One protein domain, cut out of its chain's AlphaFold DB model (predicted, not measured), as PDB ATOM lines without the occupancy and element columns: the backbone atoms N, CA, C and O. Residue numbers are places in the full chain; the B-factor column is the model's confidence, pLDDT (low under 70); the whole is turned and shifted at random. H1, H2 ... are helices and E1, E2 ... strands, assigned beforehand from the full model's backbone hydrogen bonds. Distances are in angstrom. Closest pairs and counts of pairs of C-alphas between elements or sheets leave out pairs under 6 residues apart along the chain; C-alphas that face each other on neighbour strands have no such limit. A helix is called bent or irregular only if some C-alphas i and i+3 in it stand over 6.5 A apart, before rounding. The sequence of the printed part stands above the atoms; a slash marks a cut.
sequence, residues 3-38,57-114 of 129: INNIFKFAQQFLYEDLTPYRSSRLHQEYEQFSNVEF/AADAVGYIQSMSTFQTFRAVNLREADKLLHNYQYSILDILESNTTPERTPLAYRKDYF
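This is residues 3 to 38 and 57 to 114 of the 129 residues of an uncharacterized protein of Araneus ventricosus (UniProt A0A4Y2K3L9). A loose group of helices is built along one long helix, H5: H3 packs beside it, H4 folds back from its first end, and H1 meets its last end with a few residues. H2 lies away from the other helices, and E1 is a lone extended strand that passes the start of H3 and runs on away from it. The printed part has 94 residues, with five named helices followed by one named strand, in the order H1, H2, H3, H4, H5, E1; the class is mostly helix, and E1 pairs with no named strand. The whole is only just loose, close to compact, with a radius of gyration of the C-alphas of 15.3 A, and it is elongated, with spans of 50 by 31 by 23 A.

H5, residues 78 to 95, is the longest helix, 26.0 A from C-alpha 78 at (-25.372, -38.475, 42.466) to C-alpha 95. H3 is residues 57 to 66 and H4 is residues 68 to 76. H1, residues 3 to 17, measures 19.9 A and begins with C-alpha 3 at (-21.926, -31.441, 16.270); it is neither bent nor irregular, but only just: C-alphas 14 and 17 are 6.4 A apart. H2, residues 24 to 35, measures 17.5 A. E1, residues 106 to 114, measures 26.3 A and ends with C-alpha 114 at (-40.501, -50.932, 15.163).

H5 is the hub, touching H1, H3 and H4. Residues 85 to 93 of H5 touch H3 at a shallow tilt of 30 degrees, opposite ways; the closest C-alphas, of Val 61 and Leu 85, are 6.3 A apart. Residues 80 to 82 of H5 touch H4 at a steep tilt of 52 degrees, opposite ways, with the C-alphas of Arg 74 and Ala 81 closest at 5.3 A. H1 and H5 only just touch, with 3 pairs of C-alphas within 8 A, through residues 3 to 6 and 91 to 95; the closest C-alphas, of Ile 3 and Ile 95, are 6.8 A apart, and the tilt is a shallow 21 degrees, opposite ways. The helix packing is mostly aligned, only just, with 2 of 3 touching pairs at a shallow tilt. H3 and H4 are close but not clearly touching. The closest C-alphas of H3 and E1, those of Ala 57 and Leu 107, are 6.2 A apart. H2 is apart from the other helices and from E1. In H1 and H5 every O i to N i+4 pair is within hydrogen-bond range; the counts are 4 of 8 in H2, 5 of 6 in H3 and 4 of 5 in H4.

The two C-alphas farthest apart, those of Glu 37 and Asn 99, are 50.4 A apart. Residues 39 to 56 are not printed, and C-alphas 38 and 57 stand 38.5 A apart across this cut. Of the links that are printed whole, no link is long. The mean pLDDT of the printed part is 79.6, and 25 residues are under 70: 3 to 11, 14 to 15 and 24 to 37.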
ATOM      1  N   ILE A   3     -20.947 -30.321  16.311       52.03
ATOM      2  CA  ILE A   3     -21.926 -31.441  16.270       52.03
ATOM      3  C   ILE A   3     -21.295 -32.810  16.586       52.03
ATOM      4  O   ILE A   3     -21.891 -33.623  17.292       52.03
ATOM      5  N   ASN A   4     -20.056 -33.039  16.140       53.88
ATOM      6  CA  ASN A   4     -19.341 -34.295  16.386       53.88
ATOM      7  C   ASN A   4     -19.054 -34.543  17.874       53.88
ATOM      8  O   ASN A   4     -18.894 -35.695  18.263       53.88
ATOM      9  N   ASN A   5     -18.999 -33.498  18.706       58.06
ATOM     10  CA  ASN A   5     -18.710 -33.650  20.130       58.06
ATOM     11  C   ASN A   5     -19.946 -34.068  20.936       58.06
ATOM     12  O   ASN A   5     -19.788 -34.844  21.869       58.06
ATOM     13  N   ILE A   6     -21.165 -33.650  20.558       57.50
ATOM     14  CA  ILE A   6     -22.393 -34.131  21.222       57.50
ATOM     15  C   ILE A   6     -22.731 -35.550  20.806       57.50
ATOM     16  O   ILE A   6     -23.087 -36.343  21.667       57.50
ATOM     17  N   PHE A   7     -22.594 -35.898  19.525       59.59
ATOM     18  CA  PHE A   7     -22.791 -37.290  19.116       59.59
ATOM     19  C   PHE A   7     -21.802 -38.210  19.827       59.59
ATOM     20  O   PHE A   7     -22.215 -39.233  20.358       59.59
ATOM     21  N   LYS A   8     -20.530 -37.805  19.941       63.16
ATOM     22  CA  LYS A   8     -19.542 -38.530  20.750       63.16
ATOM     23  C   LYS A   8     -19.903 -38.560  22.231       63.16
ATOM     24  O   LYS A   8     -19.795 -39.616  22.826       63.16
ATOM     25  N   PHE A   9     -20.360 -37.453  22.813       66.69
ATOM     26  CA  PHE A   9     -20.780 -37.402  24.215       66.69
ATOM     27  C   PHE A   9     -21.985 -38.308  24.486       66.69
ATOM     28  O   PHE A   9     -21.948 -39.112  25.404       66.69
ATOM     29  N   ALA A  10     -23.039 -38.218  23.675       65.00
ATOM     30  CA  ALA A  10     -24.227 -39.049  23.799       65.00
ATOM     31  C   ALA A  10     -23.890 -40.522  23.548       65.00
ATOM     32  O   ALA A  10     -24.369 -41.386  24.271       65.00
ATOM     33  N   GLN A  11     -23.031 -40.817  22.572       67.19
ATOM     34  CA  GLN A  11     -22.580 -42.175  22.297       67.19
ATOM     35  C   GLN A  11     -21.752 -42.735  23.459       67.19
ATOM     36  O   GLN A  11     -22.106 -43.769  24.014       67.19
ATOM     37  N   GLN A  12     -20.705 -42.030  23.876       73.50
ATOM     38  CA  GLN A  12     -19.813 -42.457  24.950       73.50
ATOM     39  C   GLN A  12     -20.560 -42.561  26.280       73.50
ATOM     40  O   GLN A  12     -20.570 -43.609  26.913       73.50
ATOM     41  N   PHE A  13     -21.307 -41.533  26.666       70.88
ATOM     42  CA  PHE A  13     -22.002 -41.570  27.940       70.88
ATOM     43  C   PHE A  13     -23.171 -42.567  27.947       70.88
ATOM     44  O   PHE A  13     -23.254 -43.427  28.825       70.88
ATOM     45  N   LEU A  14     -24.086 -42.492  26.970       69.75
ATOM     46  CA  LEU A  14     -25.297 -43.319  27.004       69.75
ATOM     47  C   LEU A  14     -25.013 -44.787  26.692       69.75
ATOM     48  O   LEU A  14     -25.758 -45.649  27.171       69.75
ATOM     49  N   TYR A  15     -23.978 -45.085  25.898       67.31
ATOM     50  CA  TYR A  15     -23.678 -46.443  25.444       67.31
ATOM     51  C   TYR A  15     -22.412 -47.057  26.030       67.31
ATOM     52  O   TYR A  15     -22.341 -48.282  26.059       67.31
ATOM     53  N   GLU A  16     -21.461 -46.284  26.547       75.06
ATOM     54  CA  GLU A  16     -20.249 -46.829  27.172       75.06
ATOM     55  C   GLU A  16     -20.316 -46.658  28.695       75.06
ATOM     56  O   GLU A  16     -20.377 -47.655  29.415       75.06
ATOM     57  N   ASP A  17     -20.442 -45.428  29.195       76.62
ATOM     58  CA  ASP A  17     -20.366 -45.138  30.637       76.62
ATOM     59  C   ASP A  17     -21.585 -45.635  31.425       76.62
ATOM     60  O   ASP A  17     -21.473 -46.047  32.581       76.62
ATOM     61  N   LEU A  18     -22.768 -45.622  30.805       80.94
ATOM     62  CA  LEU A  18     -23.991 -46.137  31.418       80.94
ATOM     63  C   LEU A  18     -24.120 -47.666  31.330       80.94
ATOM     64  O   LEU A  18     -24.974 -48.239  32.009       80.94
ATOM     65  N   THR A  19     -23.291 -48.347  30.534       80.25
ATOM     66  CA  THR A  19     -23.392 -49.803  30.325       80.25
ATOM     67  C   THR A  19     -23.278 -50.635  31.607       80.25
ATOM     68  O   THR A  19     -24.116 -51.522  31.780       80.25
ATOM     69  N   PRO A  20     -22.368 -50.338  32.555       83.62
ATOM     70  CA  PRO A  20     -22.295 -51.046  33.837       83.62
ATOM     71  C   PRO A  20     -23.570 -50.949  34.689       83.62
ATOM     72  O   PRO A  20     -23.781 -51.774  35.575       83.62
ATOM     73  N   TYR A  21     -24.420 -49.951  34.435       82.38
ATOM     74  CA  TYR A  21     -25.661 -49.700  35.174       82.38
ATOM     75  C   TYR A  21     -26.900 -50.247  34.454       82.38
ATOM     76  O   TYR A  21     -28.024 -50.091  34.939       82.38
ATOM     77  N   ARG A  22     -26.731 -50.873  33.282       79.69
ATOM     78  CA  ARG A  22     -27.826 -51.523  32.556       79.69
ATOM     79  C   ARG A  22     -28.170 -52.838  33.240       79.69
ATOM     80  O   ARG A  22     -27.288 -53.603  33.620       79.69
ATOM     81  N   SER A  23     -29.461 -53.137  33.363       73.75
ATOM     82  CA  SER A  23     -29.857 -54.473  33.800       73.75
ATOM     83  C   SER A  23     -29.517 -55.483  32.701       73.75
ATOM     84  O   SER A  23     -29.717 -55.217  31.512       73.75
ATOM     85  N   SER A  24     -29.039 -56.666  33.087       67.31
ATOM     86  CA  SER A  24     -28.778 -57.777  32.157       67.31
ATOM     87  C   SER A  24     -30.019 -58.165  31.343       67.31
ATOM     88  O   SER A  24     -29.915 -58.570  30.188       67.31
ATOM     89  N   ARG A  25     -31.206 -57.957  31.921       60.78
ATOM     90  CA  ARG A  25     -32.509 -58.168  31.289       60.78
ATOM     91  C   ARG A  25     -32.768 -57.225  30.104       60.78
ATOM     92  O   ARG A  25     -33.361 -57.644  29.121       60.78
ATOM     93  N   LEU A  26     -32.280 -55.984  30.155       58.97
ATOM     94  CA  LEU A  26     -32.513 -54.979  29.108       58.97
ATOM     95  C   LEU A  26     -31.723 -55.280  27.822       58.97
ATOM     96  O   LEU A  26     -32.189 -54.991  26.724       58.97
ATOM     97  N   HIS A  27     -30.545 -55.900  27.953       53.00
ATOM     98  CA  HIS A  27     -29.758 -56.375  26.809       53.00
ATOM     99  C   HIS A  27     -30.461 -57.539  26.095       53.00
ATOM    100  O   HIS A  27     -30.550 -57.557  24.872       53.00
ATOM    101  N   GLN A  28     -31.047 -58.453  26.872       51.19
ATOM    102  CA  GLN A  28     -31.826 -59.571  26.347       51.19
ATOM    103  C   GLN A  28     -33.118 -59.108  25.662       51.19
ATOM    104  O   GLN A  28     -33.463 -59.641  24.616       51.19
ATOM    105  N   GLU A  29     -33.817 -58.106  26.198       53.94
ATOM    106  CA  GLU A  29     -35.085 -57.626  25.628       53.94
ATOM    107  C   GLU A  29     -34.916 -57.037  24.211       53.94
ATOM    108  O   GLU A  29     -35.732 -57.327  23.335       53.94
ATOM    109  N   TYR A  30     -33.834 -56.295  23.933       54.12
ATOM    110  CA  TYR A  30     -33.551 -55.766  22.585       54.12
ATOM    111  C   TYR A  30     -33.346 -56.869  21.533       54.12
ATOM    112  O   TYR A  30     -33.872 -56.765  20.424       54.12
ATOM    113  N   GLU A  31     -32.615 -57.931  21.878       52.81
ATOM    114  CA  GLU A  31     -32.408 -59.092  20.999       52.81
ATOM    115  C   GLU A  31     -33.630 -60.014  20.934       52.81
ATOM    116  O   GLU A  31     -33.843 -60.720  19.947       52.81
ATOM    117  N   GLN A  32     -34.453 -60.019  21.983       49.75
ATOM    118  CA  GLN A  32     -35.671 -60.809  22.022       49.75
ATOM    119  C   GLN A  32     -36.729 -60.204  21.109       49.75
ATOM    120  O   GLN A  32     -37.258 -60.938  20.290       49.75
ATOM    121  N   PHE A  33     -37.017 -58.895  21.148       58.44
ATOM    122  CA  PHE A  33     -38.086 -58.298  20.322       58.44
ATOM    123  C   PHE A  33     -37.855 -58.391  18.805       58.44
ATOM    124  O   PHE A  33     -38.826 -58.467  18.044       58.44
ATOM    125  N   SER A  34     -36.601 -58.454  18.347       60.84
ATOM    126  CA  SER A  34     -36.304 -58.746  16.938       60.84
ATOM    127  C   SER A  34     -36.694 -60.182  16.560       60.84
ATOM    128  O   SER A  34     -37.214 -60.393  15.464       60.84
ATOM    129  N   ASN A  35     -36.571 -61.127  17.496       63.12
ATOM    130  CA  ASN A  35     -36.792 -62.562  17.307       63.12
ATOM    131  C   ASN A  35     -38.046 -63.124  18.006       63.12
ATOM    132  O   ASN A  35     -38.231 -64.338  18.013       63.12
ATOM    133  N   VAL A  36     -38.917 -62.289  18.595       67.19
ATOM    134  CA  VAL A  36     -40.138 -62.783  19.255       67.19
ATOM    135  C   VAL A  36     -41.002 -63.477  18.206       67.19
ATOM    136  O   VAL A  36     -41.471 -62.841  17.257       67.19
ATOM    137  N   GLU A  37     -41.226 -64.774  18.400       67.62
ATOM    138  CA  GLU A  37     -42.276 -65.519  17.721       67.62
ATOM    139  C   GLU A  37     -43.608 -65.179  18.382       67.62
ATOM    140  O   GLU A  37     -43.810 -65.385  19.581       67.62
ATOM    141  N   PHE A  38     -44.523 -64.612  17.602       70.19
ATOM    142  CA  PHE A  38     -45.857 -64.321  18.095       70.19
ATOM    143  C   PHE A  38     -46.783 -65.501  17.788       70.19
ATOM    144  O   PHE A  38     -46.747 -66.015  16.672       70.19
ATOM    145  N   ALA A  57     -35.304 -27.877  24.889       89.75
ATOM    146  CA  ALA A  57     -34.037 -28.445  25.365       89.75
ATOM    147  C   ALA A  57     -34.130 -29.029  26.790       89.75
ATOM    148  O   ALA A  57     -33.443 -30.005  27.090       89.75
ATOM    149  N   ALA A  58     -35.018 -28.503  27.640       91.81
ATOM    150  CA  ALA A  58     -35.305 -29.092  28.948       91.81
ATOM    151  C   ALA A  58     -35.935 -30.496  28.840       91.81
ATOM    152  O   ALA A  58     -35.614 -31.379  29.637       91.81
ATOM    153  N   ASP A  59     -36.759 -30.752  27.818       92.00
ATOM    154  CA  ASP A  59     -37.378 -32.068  27.606       92.00
ATOM    155  C   ASP A  59     -36.343 -33.144  27.246       92.00
ATOM    156  O   ASP A  59     -36.491 -34.298  27.646       92.00
ATOM    157  N   ALA A  60     -35.246 -32.781  26.565       87.50
ATOM    158  CA  ALA A  60     -34.135 -33.703  26.317       87.50
ATOM    159  C   ALA A  60     -33.488 -34.160  27.630       87.50
ATOM    160  O   ALA A  60     -33.168 -35.337  27.795       87.50
ATOM    161  N   VAL A  61     -33.308 -33.233  28.574       89.81
ATOM    162  CA  VAL A  61     -32.766 -33.529  29.906       89.81
ATOM    163  C   VAL A  61     -33.748 -34.399  30.689       89.81
ATOM    164  O   VAL A  61     -33.344 -35.414  31.256       89.81
ATOM    165  N   GLY A  62     -35.038 -34.055  30.659       91.06
ATOM    166  CA  GLY A  62     -36.107 -34.844  31.277       91.06
ATOM    167  C   GLY A  62     -36.182 -36.271  30.729       91.06
ATOM    168  O   GLY A  62     -36.358 -37.225  31.488       91.06
ATOM    169  N   TYR A  63     -35.957 -36.448  29.425       89.50
ATOM    170  CA  TYR A  63     -35.872 -37.770  28.814       89.50
ATOM    171  C   TYR A  63     -34.710 -38.593  29.386       89.50
ATOM    172  O   TYR A  63     -34.944 -39.715  29.835       89.50
ATOM    173  N   ILE A  64     -33.492 -38.038  29.455       88.31
ATOM    174  CA  ILE A  64     -32.339 -38.732  30.063       88.31
ATOM    175  C   ILE A  64     -32.617 -39.072  31.527       88.31
ATOM    176  O   ILE A  64     -32.361 -40.195  31.959       88.31
ATOM    177  N   GLN A  65     -33.216 -38.145  32.275       90.50
ATOM    178  CA  GLN A  65     -33.647 -38.406  33.643       90.50
ATOM    179  C   GLN A  65     -34.646 -39.567  33.712       90.50
ATOM    180  O   GLN A  65     -34.570 -40.367  34.629       90.50
ATOM    181  N   SER A  66     -35.555 -39.728  32.755       90.44
ATOM    182  CA  SER A  66     -36.521 -40.836  32.779       90.44
ATOM    183  C   SER A  66     -35.906 -42.219  32.499       90.44
ATOM    184  O   SER A  66     -36.542 -43.239  32.770       90.44
ATOM    185  N   MET A  67     -34.674 -42.289  31.976       87.81
ATOM    186  CA  MET A  67     -34.030 -43.559  31.636       87.81
ATOM    187  C   MET A  67     -33.700 -44.369  32.895       87.81
ATOM    188  O   MET A  67     -32.960 -43.917  33.769       87.81
ATOM    189  N   SER A  68     -34.174 -45.616  32.952       87.00
ATOM    190  CA  SER A  68     -33.931 -46.529  34.080       87.00
ATOM    191  C   SER A  68     -32.440 -46.702  34.388       87.00
ATOM    192  O   SER A  68     -32.034 -46.625  35.544       87.00
ATOM    193  N   THR A  69     -31.608 -46.846  33.355       86.69
ATOM    194  CA  THR A  69     -30.147 -46.948  33.485       86.69
ATOM    195  C   THR A  69     -29.528 -45.697  34.107       86.69
ATOM    196  O   THR A  69     -28.658 -45.802  34.970       86.69
ATOM    197  N   PHE A  70     -29.999 -44.508  33.717       90.38
ATOM    198  CA  PHE A  70     -29.528 -43.257  34.304       90.38
ATOM    199  C   PHE A  70     -29.961 -43.130  35.770       90.38
ATOM    200  O   PHE A  70     -29.177 -42.689  36.604       90.38
ATOM    201  N   GLN A  71     -31.173 -43.573  36.114       91.00
ATOM    202  CA  GLN A  71     -31.633 -43.607  37.505       91.00
ATOM    203  C   GLN A  71     -30.777 -44.539  38.372       91.00
ATOM    204  O   GLN A  71     -30.386 -44.159  39.475       91.00
ATOM    205  N   THR A  72     -30.406 -45.715  37.857       91.00
ATOM    206  CA  THR A  72     -29.465 -46.619  38.535       91.00
ATOM    207  C   THR A  72     -28.087 -45.976  38.706       91.00
ATOM    208  O   THR A  72     -27.528 -46.024  39.800       91.00
ATOM    209  N   PHE A  73     -27.559 -45.318  37.671       91.31
ATOM    210  CA  PHE A  73     -26.302 -44.570  37.760       91.31
ATOM    211  C   PHE A  73     -26.362 -43.459  38.816       91.31
ATOM    212  O   PHE A  73     -25.474 -43.364  39.663       91.31
ATOM    213  N   ARG A  74     -27.428 -42.653  38.810       93.00
ATOM    214  CA  ARG A  74     -27.637 -41.537  39.741       93.00
ATOM    215  C   ARG A  74     -27.727 -41.994  41.194       93.00
ATOM    216  O   ARG A  74     -27.222 -41.296  42.069       93.00
ATOM    217  N   ALA A  75     -28.328 -43.156  41.450       92.88
ATOM    218  CA  ALA A  75     -28.409 -43.727  42.792       92.88
ATOM    219  C   ALA A  75     -27.022 -44.013  43.398       92.88
ATOM    220  O   ALA A  75     -26.864 -43.951  44.614       92.88
ATOM    221  N   VAL A  76     -26.020 -44.292  42.556       92.94
ATOM    222  CA  VAL A  76     -24.642 -44.592  42.977       92.94
ATOM    223  C   VAL A  76     -23.728 -43.364  42.868       92.94
ATOM    224  O   VAL A  76     -22.863 -43.163  43.716       92.94
ATOM    225  N   ASN A  77     -23.935 -42.506  41.863       92.25
ATOM    226  CA  ASN A  77     -23.042 -41.398  41.507       92.25
ATOM    227  C   ASN A  77     -23.779 -40.050  41.420       92.25
ATOM    228  O   ASN A  77     -23.712 -39.363  40.401       92.25
ATOM    229  N   LEU A  78     -24.481 -39.647  42.482       92.06
ATOM    230  CA  LEU A  78     -25.372 -38.475  42.466       92.06
ATOM    231  C   LEU A  78     -24.718 -37.190  41.919       92.06
ATOM    232  O   LEU A  78     -25.284 -36.536  41.048       92.06
ATOM    233  N   ARG A  79     -23.514 -36.840  42.399       92.06
ATOM    234  CA  ARG A  79     -22.823 -35.602  41.989       92.06
ATOM    235  C   ARG A  79     -22.432 -35.608  40.513       92.06
ATOM    236  O   ARG A  79     -22.608 -34.600  39.834       92.06
ATOM    237  N   GLU A  80     -21.911 -36.731  40.024       88.94
ATOM    238  CA  GLU A  80     -21.546 -36.862  38.612       88.94
ATOM    239  C   GLU A  80     -22.793 -36.883  37.726       88.94
ATOM    240  O   GLU A  80     -22.789 -36.271  36.664       88.94
ATOM    241  N   ALA A  81     -23.892 -37.488  38.183       90.00
ATOM    242  CA  ALA A  81     -25.168 -37.456  37.476       90.00
ATOM    243  C   ALA A  81     -25.722 -36.033  37.310       90.00
ATOM    244  O   ALA A  81     -26.118 -35.664  36.205       90.00
ATOM    245  N   ASP A  82     -25.703 -35.210  38.360       90.50
ATOM    246  CA  ASP A  82     -26.180 -33.824  38.272       90.50
ATOM    247  C   ASP A  82     -25.273 -32.969  37.369       90.50
ATOM    248  O   ASP A  82     -25.760 -32.240  36.497       90.50
ATOM    249  N   LYS A  83     -23.947 -33.110  37.510       88.81
ATOM    250  CA  LYS A  83     -22.960 -32.459  36.630       88.81
ATOM    251  C   LYS A  83     -23.170 -32.850  35.171       88.81
ATOM    252  O   LYS A  83     -23.023 -32.025  34.272       88.81
ATOM    253  N   LEU A  84     -23.527 -34.103  34.929       86.81
ATOM    254  CA  LEU A  84     -23.736 -34.601  33.590       86.81
ATOM    255  C   LEU A  84     -24.967 -34.006  32.919       86.81
ATOM    256  O   LEU A  84     -24.879 -33.563  31.776       86.81
ATOM    257  N   LEU A  85     -26.101 -33.981  33.620       88.88
ATOM    258  CA  LEU A  85     -27.323 -33.378  33.090       88.88
ATOM    259  C   LEU A  85     -27.104 -31.900  32.776       88.88
ATOM    260  O   LEU A  85     -27.533 -31.423  31.727       88.88
ATOM    261  N   HIS A  86     -26.370 -31.208  33.650       88.38
ATOM    262  CA  HIS A  86     -25.952 -29.834  33.423       88.38
ATOM    263  C   HIS A  86     -25.121 -29.718  32.135       88.38
ATOM    264  O   HIS A  86     -25.509 -29.001  31.218       88.38
ATOM    265  N   ASN A  87     -24.034 -30.485  32.004       85.31
ATOM    266  CA  ASN A  87     -23.175 -30.451  30.816       85.31
ATOM    267  C   ASN A  87     -23.932 -30.776  29.523       85.31
ATOM    268  O   ASN A  87     -23.720 -30.117  28.504       85.31
ATOM    269  N   TYR A  88     -24.828 -31.763  29.558       84.75
ATOM    270  CA  TYR A  88     -25.653 -32.134  28.414       84.75
ATOM    271  C   TYR A  88     -26.565 -30.981  27.982       84.75
ATOM    272  O   TYR A  88     -26.579 -30.613  26.808       84.75
ATOM    273  N   GLN A  89     -27.254 -30.350  28.934       87.50
ATOM    274  CA  GLN A  89     -28.126 -29.206  28.674       87.50
ATOM    275  C   GLN A  89     -27.366 -28.021  28.064       87.50
ATOM    276  O   GLN A  89     -27.803 -27.461  27.060       87.50
ATOM    277  N   TYR A  90     -26.216 -27.653  28.638       84.69
ATOM    278  CA  TYR A  90     -25.390 -26.562  28.109       84.69
ATOM    279  C   TYR A  90     -24.836 -26.880  26.727       84.69
ATOM    280  O   TYR A  90     -24.794 -25.997  25.876       84.69
ATOM    281  N   SER A  91     -24.471 -28.137  26.477       83.38
ATOM    282  CA  SER A  91     -24.005 -28.557  25.157       83.38
ATOM    283  C   SER A  91     -25.106 -28.382  24.108       83.38
ATOM    284  O   SER A  91     -24.838 -27.870  23.023       83.38
ATOM    285  N   ILE A  92     -26.354 -28.746  24.430       84.06
ATOM    286  CA  ILE A  92     -27.498 -28.520  23.535       84.06
ATOM    287  C   ILE A  92     -27.639 -27.029  23.206       84.06
ATOM    288  O   ILE A  92     -27.734 -26.676  22.032       84.06
ATOM    289  N   LEU A  93     -27.626 -26.156  24.217       87.88
ATOM    290  CA  LEU A  93     -27.756 -24.710  24.006       87.88
ATOM    291  C   LEU A  93     -26.605 -24.130  23.174       87.88
ATOM    292  O   LEU A  93     -26.863 -23.339  22.268       87.88
ATOM    293  N   ASP A  94     -25.367 -24.557  23.439       85.75
ATOM    294  CA  ASP A  94     -24.171 -24.135  22.699       85.75
ATOM    295  C   ASP A  94     -24.243 -24.532  21.217       85.75
ATOM    296  O   ASP A  94     -23.936 -23.730  20.337       85.75
ATOM    297  N   ILE A  95     -24.715 -25.746  20.910       83.00
ATOM    298  CA  ILE A  95     -24.886 -26.194  19.520       83.00
ATOM    299  C   ILE A  95     -25.961 -25.410  18.785       83.00
ATOM    300  O   ILE A  95     -25.801 -25.122  17.600       83.00
ATOM    301  N   LEU A  96     -27.056 -25.106  19.470       83.56
ATOM    302  CA  LEU A  96     -28.155 -24.346  18.888       83.56
ATOM    303  C   LEU A  96     -27.838 -22.850  18.805       83.56
ATOM    304  O   LEU A  96     -28.663 -22.101  18.288       83.56
ATOM    305  N   GLU A  97     -26.687 -22.424  19.340       86.69
ATOM    306  CA  GLU A  97     -26.302 -21.020  19.512       86.69
ATOM    307  C   GLU A  97     -27.439 -20.211  20.169       86.69
ATOM    308  O   GLU A  97     -27.702 -19.050  19.852       86.69
ATOM    309  N   SER A  98     -28.163 -20.873  21.080       83.56
ATOM    310  CA  SER A  98     -29.364 -20.336  21.707       83.56
ATOM    311  C   SER A  98     -28.981 -19.465  22.894       83.56
ATOM    312  O   SER A  98     -28.414 -19.936  23.876       83.56
ATOM    313  N   ASN A  99     -29.385 -18.198  22.842       84.31
ATOM    314  CA  ASN A  99     -29.284 -17.271  23.974       84.31
ATOM    315  C   ASN A  99     -30.518 -17.333  24.896       84.31
ATOM    316  O   ASN A  99     -30.738 -16.432  25.705       84.31
ATOM    317  N   THR A 100     -31.369 -18.350  24.736       86.94
ATOM    318  CA  THR A 100     -32.591 -18.520  25.534       86.94
ATOM    319  C   THR A 100     -32.406 -19.580  26.617       86.94
ATOM    320  O   THR A 100     -31.400 -20.285  26.656       86.94
ATOM    321  N   THR A 101     -33.368 -19.686  27.536       90.50
ATOM    322  CA  THR A 101     -33.331 -20.734  28.563       90.50
ATOM    323  C   THR A 101     -33.631 -22.112  27.948       90.50
ATOM    324  O   THR A 101     -34.272 -22.185  26.890       90.50
ATOM    325  N   PRO A 102     -33.207 -23.219  28.586       88.38
ATOM    326  CA  PRO A 102     -33.486 -24.578  28.110       88.38
ATOM    327  C   PRO A 102     -34.968 -24.843  27.821       88.38
ATOM    328  O   PRO A 102     -35.307 -25.464  26.818       88.38
ATOM    329  N   GLU A 103     -35.858 -24.320  28.660       92.56
ATOM    330  CA  GLU A 103     -37.312 -24.496  28.558       92.56
ATOM    331  C   GLU A 103     -37.904 -23.741  27.361       92.56
ATOM    332  O   GLU A 103     -38.987 -24.067  26.884       92.56
ATOM    333  N   ARG A 104     -37.202 -22.711  26.874       91.94
ATOM    334  CA  ARG A 104     -37.640 -21.850  25.767       91.94
ATOM    335  C   ARG A 104     -36.932 -22.140  24.454       91.94
ATOM    336  O   ARG A 104     -37.289 -21.538  23.448       91.94
ATOM    337  N   THR A 105     -35.951 -23.037  24.454       91.69
ATOM    338  CA  THR A 105     -35.214 -23.415  23.248       91.69
ATOM    339  C   THR A 105     -35.943 -24.569  22.556       91.69
ATOM    340  O   THR A 105     -35.875 -25.687  23.069       91.69
ATOM    341  N   PRO A 106     -36.650 -24.345  21.431       90.94
ATOM    342  CA  PRO A 106     -37.425 -25.392  20.778       90.94
ATOM    343  C   PRO A 106     -36.518 -26.417  20.095       90.94
ATOM    344  O   PRO A 106     -35.520 -26.070  19.464       90.94
ATOM    345  N   LEU A 107     -36.912 -27.683  20.177       90.31
ATOM    346  CA  LEU A 107     -36.250 -28.811  19.543       90.31
ATOM    347  C   LEU A 107     -37.263 -29.713  18.842       90.31
ATOM    348  O   LEU A 107     -38.337 -30.010  19.370       90.31
ATOM    349  N   ALA A 108     -36.882 -30.174  17.652       90.38
ATOM    350  CA  ALA A 108     -37.562 -31.255  16.959       90.38
ATOM    351  C   ALA A 108     -36.876 -32.576  17.316       90.38
ATOM    352  O   ALA A 108     -35.694 -32.775  17.032       90.38
ATOM    353  N   TYR A 109     -37.630 -33.484  17.920       88.56
ATOM    354  CA  TYR A 109     -37.170 -34.816  18.273       88.56
ATOM    355  C   TYR A 109     -37.737 -35.830  17.301       88.56
ATOM    356  O   TYR A 109     -38.927 -35.800  16.993       88.56
ATOM    357  N   ARG A 110     -36.901 -36.765  16.863       89.19
ATOM    358  CA  ARG A 110     -37.322 -37.904  16.055       89.19
ATOM    359  C   ARG A 110     -37.213 -39.168  16.890       89.19
ATOM    360  O   ARG A 110     -36.168 -39.430  17.479       89.19
ATOM    361  N   LYS A 111     -38.285 -39.953  16.917       85.88
ATOM    362  CA  LYS A 111     -38.282 -41.300  17.483       85.88
ATOM    363  C   LYS A 111     -38.658 -42.294  16.406       85.88
ATOM    364  O   LYS A 111     -39.715 -42.172  15.789       85.88
ATOM    365  N   ASP A 112     -37.783 -43.265  16.213       85.62
ATOM    366  CA  ASP A 112     -38.029 -44.393  15.334       85.62
ATOM    367  C   ASP A 112     -38.727 -45.510  16.122       85.62
ATOM    368  O   ASP A 112     -38.476 -45.728  17.312       85.62
ATOM    369  N   TYR A 113     -39.647 -46.191  15.456       82.56
ATOM    370  CA  TYR A 113     -40.469 -47.259  15.992       82.56
ATOM    371  C   TYR A 113     -40.309 -48.499  15.128       82.56
ATOM    372  O   TYR A 113     -40.282 -48.435  13.899       82.56
ATOM    373  N   PHE A 114     -40.291 -49.644  15.795       80.31
ATOM    374  CA  PHE A 114     -40.501 -50.932  15.163       80.31
ATOM    375  C   PHE A 114     -41.886 -51.426  15.563       80.31
ATOM    376  O   PHE A 114     -42.176 -51.549  16.756       80.31
TER     377      PHE A 114